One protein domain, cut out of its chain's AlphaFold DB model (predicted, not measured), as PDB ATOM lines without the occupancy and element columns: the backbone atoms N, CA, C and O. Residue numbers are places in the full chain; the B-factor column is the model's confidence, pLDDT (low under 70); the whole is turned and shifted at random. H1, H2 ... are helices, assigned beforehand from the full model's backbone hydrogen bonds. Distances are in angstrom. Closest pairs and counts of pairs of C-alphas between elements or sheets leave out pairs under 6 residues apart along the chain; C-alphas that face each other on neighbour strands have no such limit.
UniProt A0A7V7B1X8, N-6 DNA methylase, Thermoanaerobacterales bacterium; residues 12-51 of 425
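What this domain is: This is residues 12 to 51 of the 425 residues of the protein "N-6 DNA methylase" of Thermoanaerobacterales bacterium (UniProt A0A7V7B1X8). Look for two separate helices at opposite ends of a loose, elongated piece: H1 makes one end, the shorter H2 the other, and a long looping link, residues 24 to 35, bridges the space between them. After H2 the backbone folds back from that end, and the last printed residues, 48 to 51, lie toward the middle of the length. The printed part has 40 residues, with two named helices, H1 then H2, and no named strand. The class is all helix, though named helices hold 18 of the 40 residues, under half. The whole is loose, with a radius of gyration of the C-alphas of 11.3 A and spans of 33 by 17 by 15 A, only just elongated.

How they stand to each other: Start with H1, residues 12 to 23, the longest helix by residues. The long link of 12 residues then leads you to H2, residues 36 to 41. The two helices are apart, with no C-alpha of the one within 8 A of the other. Every O i to N i+4 pair is within hydrogen-bond range in H1 and H2.

Where its parts are: Find C-alpha 12 at (131.329, 101.920, 186.241); from there H1 runs 16.3 A to C-alpha 23 at (142.214, 92.825, 194.258). Go on to C-alpha 36 at (160.125, 93.277, 188.668), where H2 begins; it ends at C-alpha 41, at (162.841, 92.157, 180.469), 8.7 A from its first. Residues 48 to 50 form a short helical run without a name.

The domain as a whole: The two C-alphas farthest apart are those of Tyr 12 and Glu 41, at 33.5 A, while the first and last printed C-alphas, of Tyr 12 and Tyr 51, are 23.4 A apart. The C-alphas of residues 24 to 35 lie 3 to 10 A from the mean of all C-alphas. The printed part has no cut. The mean pLDDT of the printed part is 87.0, and residue 12 is under 70.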
ATOM      1  N   TYR A  12     131.079 103.346 186.367       67.75
ATOM      2  CA  TYR A  12     131.329 101.920 186.241       67.75
ATOM      3  C   TYR A  12     132.782 101.563 185.831       67.75
ATOM      4  O   TYR A  12     133.419 100.744 186.493       67.75
ATOM      5  N   ASN A  13     133.342 102.174 184.783       75.44
ATOM      6  CA  ASN A  13     134.710 101.880 184.342       75.44
ATOM      7  C   ASN A  13     135.719 102.175 185.461       75.44
ATOM      8  O   ASN A  13     136.675 101.425 185.645       75.44
ATOM      9  N   ILE A  14     135.480 103.234 186.244       78.75
ATOM     10  CA  ILE A  14     136.294 103.557 187.422       78.75
ATOM     11  C   ILE A  14     136.171 102.439 188.457       78.75
ATOM     12  O   ILE A  14     137.195 101.957 188.933       78.75
ATOM     13  N   ALA A  15     134.953 101.981 188.758       79.31
ATOM     14  CA  ALA A  15     134.737 100.879 189.691       79.31
ATOM     15  C   ALA A  15     135.463  99.596 189.250       79.31
ATOM     16  O   ALA A  15     136.174  99.005 190.058       79.31
ATOM     17  N   LYS A  16     135.381  99.202 187.968       84.00
ATOM     18  CA  LYS A  16     136.124  98.034 187.458       84.00
ATOM     19  C   LYS A  16     137.631  98.202 187.611       84.00
ATOM     20  O   LYS A  16     138.305  97.268 188.039       84.00
ATOM     21  N   ILE A  17     138.171  99.368 187.254       85.50
ATOM     22  CA  ILE A  17     139.606  99.661 187.377       85.50
ATOM     23  C   ILE A  17     140.048  99.572 188.842       85.50
ATOM     24  O   ILE A  17     141.053  98.925 189.133       85.50
ATOM     25  N   VAL A  18     139.299 100.198 189.754       84.88
ATOM     26  CA  VAL A  18     139.611 100.220 191.188       84.88
ATOM     27  C   VAL A  18     139.556  98.814 191.774       84.88
ATOM     28  O   VAL A  18     140.538  98.400 192.383       84.88
ATOM     29  N   ASP A  19     138.480  98.061 191.536       84.62
ATOM     30  CA  ASP A  19     138.343  96.682 192.019       84.62
ATOM     31  C   ASP A  19     139.499  95.809 191.506       84.62
ATOM     32  O   ASP A  19     140.185  95.150 192.284       84.62
ATOM     33  N   THR A  20     139.780  95.868 190.199       85.88
ATOM     34  CA  THR A  20     140.851  95.079 189.564       85.88
ATOM     35  C   THR A  20     142.221  95.405 190.161       85.88
ATOM     36  O   THR A  20     143.027  94.504 190.397       85.88
ATOM     37  N   TYR A  21     142.486  96.686 190.435       87.94
ATOM     38  CA  TYR A  21     143.732  97.139 191.049       87.94
ATOM     39  C   TYR A  21     143.850  96.711 192.518       87.94
ATOM     40  O   TYR A  21     144.889  96.182 192.918       87.94
ATOM     41  N   VAL A  22     142.798  96.920 193.317       87.62
ATOM     42  CA  VAL A  22     142.772  96.596 194.754       87.62
ATOM     43  C   VAL A  22     142.897  95.088 194.971       87.62
ATOM     44  O   VAL A  22     143.695  94.655 195.802       87.62
ATOM     45  N   GLU A  23     142.175  94.289 194.188       88.06
ATOM     46  CA  GLU A  23     142.214  92.825 194.258       88.06
ATOM     47  C   GLU A  23     143.442  92.215 193.567       88.06
ATOM     48  O   GLU A  23     143.695  91.019 193.711       88.06
ATOM     49  N   ARG A  24     144.215  93.012 192.813       85.50
ATOM     50  CA  ARG A  24     145.332  92.552 191.964       85.50
ATOM     51  C   ARG A  24     144.925  91.436 190.998       85.50
ATOM     52  O   ARG A  24     145.682  90.495 190.754       85.50
ATOM     53  N   ARG A  25     143.716  91.539 190.452       86.69
ATOM     54  CA  ARG A  25     143.135  90.526 189.575       86.69
ATOM     55  C   ARG A  25     143.816  90.554 188.206       86.69
ATOM     56  O   ARG A  25     143.995  91.624 187.625       86.69
ATOM     57  N   VAL A  26     144.166  89.379 187.685       85.88
ATOM     58  CA  VAL A  26     144.682  89.198 186.319       85.88
ATOM     59  C   VAL A  26     143.522  88.784 185.417       85.88
ATOM     60  O   VAL A  26     142.931  87.724 185.616       85.88
ATOM     61  N   GLU A  27     143.188  89.624 184.443       84.56
ATOM     62  CA  GLU A  27     142.124  89.405 183.463       84.56
ATOM     63  C   GLU A  27     142.732  89.453 182.049       84.56
ATOM     64  O   GLU A  27     143.299  90.484 181.669       84.56
ATOM     65  N   PRO A  28     142.618  88.377 181.244       83.56
ATOM     66  CA  PRO A  28     143.103  88.372 179.865       83.56
ATOM     67  C   PRO A  28     142.584  89.579 179.074       83.56
ATOM     68  O   PRO A  28     141.413  89.942 179.187       83.56
ATOM     69  N   GLY A  29     143.454  90.221 178.290       83.81
ATOM     70  CA  GLY A  29     143.095  91.399 177.493       83.81
ATOM     71  C   GLY A  29     142.768  92.671 178.279       83.81
ATOM     72  O   GLY A  29     142.435  93.678 177.656       83.81
ATOM     73  N   TYR A  30     142.858  92.658 179.613       86.94
ATOM     74  CA  TYR A  30     142.465  93.794 180.448       86.94
ATOM     75  C   TYR A  30     143.481  94.152 181.544       86.94
ATOM     76  O   TYR A  30     143.807  95.330 181.692       86.94
ATOM     77  N   SER A  31     144.018  93.182 182.291       89.94
ATOM     78  CA  SER A  31     144.974  93.439 183.378       89.94
ATOM     79  C   SER A  31     146.091  92.397 183.464       89.94
ATOM     80  O   SER A  31     145.897  91.212 183.205       89.94
ATOM     81  N   TYR A  32     147.279  92.850 183.873       89.31
ATOM     82  CA  TYR A  32     148.471  92.021 184.041       89.31
ATOM     83  C   TYR A  32     149.203  92.385 185.334       89.31
ATOM     84  O   TYR A  32     149.407  93.564 185.632       89.31
ATOM     85  N   LEU A  33     149.624  91.374 186.099       91.00
ATOM     86  CA  LEU A  33     150.400  91.572 187.321       91.00
ATOM     87  C   LEU A  33     151.899  91.532 186.997       91.00
ATOM     88  O   LEU A  33     152.535  90.484 187.081       91.00
ATOM     89  N   ALA A  34     152.460  92.680 186.615       89.38
ATOM     90  CA  ALA A  34     153.872  92.780 186.257       89.38
ATOM     91  C   ALA A  34     154.789  92.566 187.470       89.38
ATOM     92  O   ALA A  34     154.698  93.294 188.463       89.38
ATOM     93  N   THR A  35     155.703  91.592 187.380       92.00
ATOM     94  CA  THR A  35     156.784  91.441 188.361       92.00
ATOM     95  C   THR A  35     157.973  92.322 187.984       92.00
ATOM     96  O   THR A  35     158.058  92.872 186.883       92.00
ATOM     97  N   LYS A  36     158.919  92.480 188.913       91.88
ATOM     98  CA  LYS A  36     160.125  93.277 188.668       91.88
ATOM     99  C   LYS A  36     160.954  92.690 187.523       91.88
ATOM    100  O   LYS A  36     161.499  93.447 186.727       91.88
ATOM    101  N   GLU A  37     161.023  91.367 187.443       92.81
ATOM    102  CA  GLU A  37     161.717  90.623 186.393       92.81
ATOM    103  C   GLU A  37     161.111  90.948 185.022       92.81
ATOM    104  O   GLU A  37     161.833  91.401 184.140       92.81
ATOM    105  N   THR A  38     159.781  90.877 184.882       89.38
ATOM    106  CA  THR A  38     159.082  91.201 183.623       89.38
ATOM    107  C   THR A  38     159.257  92.665 183.206       89.38
ATOM    108  O   THR A  38     159.259  92.991 182.020       89.38
ATOM    109  N   ILE A  39     159.383  93.584 184.169       91.50
ATOM    110  CA  ILE A  39     159.644  95.004 183.889       91.50
ATOM    111  C   ILE A  39     161.074  95.204 183.373       91.50
ATOM    112  O   ILE A  39     161.272  95.997 182.455       91.50
ATOM    113  N   ILE A  40     162.052  94.485 183.931       93.25
ATOM    114  CA  ILE A  40     163.447  94.518 183.467       93.25
ATOM    115  C   ILE A  40     163.554  93.924 182.059       93.25
ATOM    116  O   ILE A  40     164.193  94.528 181.206       93.25
ATOM    117  N   GLU A  41     162.891  92.793 181.797       92.31
ATOM    118  CA  GLU A  41     162.841  92.157 180.469       92.31
ATOM    119  C   GLU A  41     162.223  93.064 179.396       92.31
ATOM    120  O   GLU A  41     162.584  92.981 178.226       92.31
ATOM    121  N   ASN A  42     161.319  93.960 179.795       90.81
ATOM    122  CA  ASN A  42     160.713  94.960 178.920       90.81
ATOM    123  C   ASN A  42     161.466  96.305 178.908       90.81
ATOM    124  O   ASN A  42     160.877  97.320 178.535       90.81
ATOM    125  N   ASP A  43     162.735  96.356 179.329       92.69
ATOM    126  CA  ASP A  43     163.564  97.573 179.366       92.69
ATOM    127  C   ASP A  43     162.915  98.737 180.140       92.69
ATOM    128  O   ASP A  43     162.999  99.904 179.752       92.69
ATOM    129  N   TYR A  44     162.219  98.427 181.239       91.50
ATOM    130  CA  TYR A  44     161.447  99.387 182.040       91.50
ATOM    131  C   TYR A  44     160.342 100.127 181.256       91.50
ATOM    132  O   TYR A  44     159.831 101.156 181.707       91.50
ATOM    133  N   ASN A  45     159.935  99.609 180.095       90.25
ATOM    134  CA  ASN A  45     158.887 100.182 179.264       90.25
ATOM    135  C   ASN A  45     157.503  99.712 179.723       90.25
ATOM    136  O   ASN A  45     157.078  98.613 179.390       90.25
ATOM    137  N   LEU A  46     156.772 100.586 180.418       89.75
ATOM    138  CA  LEU A  46     155.458 100.297 181.006       89.75
ATOM    139  C   LEU A  46     154.268 100.462 180.036       89.75
ATOM    140  O   LEU A  46     153.133 100.649 180.475       89.75
ATOM    141  N   ASN A  47     154.497 100.439 178.721       90.50
ATOM    142  CA  ASN A  47     153.405 100.545 177.753       90.50
ATOM    143  C   ASN A  47     152.501  99.296 177.795       90.50
ATOM    144  O   ASN A  47     152.990  98.175 177.664       90.50
ATOM    145  N   ILE A  48     151.183  99.491 177.924       86.25
ATOM    146  CA  ILE A  48     150.182  98.428 178.162       86.25
ATOM    147  C   ILE A  48     150.274  97.253 177.167       86.25
ATOM    148  O   ILE A  48     150.258  96.113 177.634       86.25
ATOM    149  N   PRO A  49     150.450  97.466 175.844       86.25
ATOM    150  CA  PRO A  49     150.523  96.368 174.875       86.25
ATOM    151  C   PRO A  49     151.689  95.390 175.086       86.25
ATOM    152  O   PRO A  49     151.710  94.340 174.458       86.25
ATOM    153  N   ARG A  50     152.673  95.718 175.937       85.50
ATOM    154  CA  ARG A  50     153.779  94.811 176.300       85.50
ATOM    155  C   ARG A  50     153.424  93.819 177.405       85.50
ATOM    156  O   ARG A  50     154.144  92.849 177.600       85.50
ATOM    157  N   TYR A  51     152.351  94.088 178.143       87.25
ATOM    158  CA  TYR A  51     151.935  93.301 179.307       87.25
ATOM    159  C   TYR A  51     150.569  92.659 179.109       87.25
ATOM    160  O   TYR A  51     150.287  91.612 179.680       87.25
TER     161      TYR A  51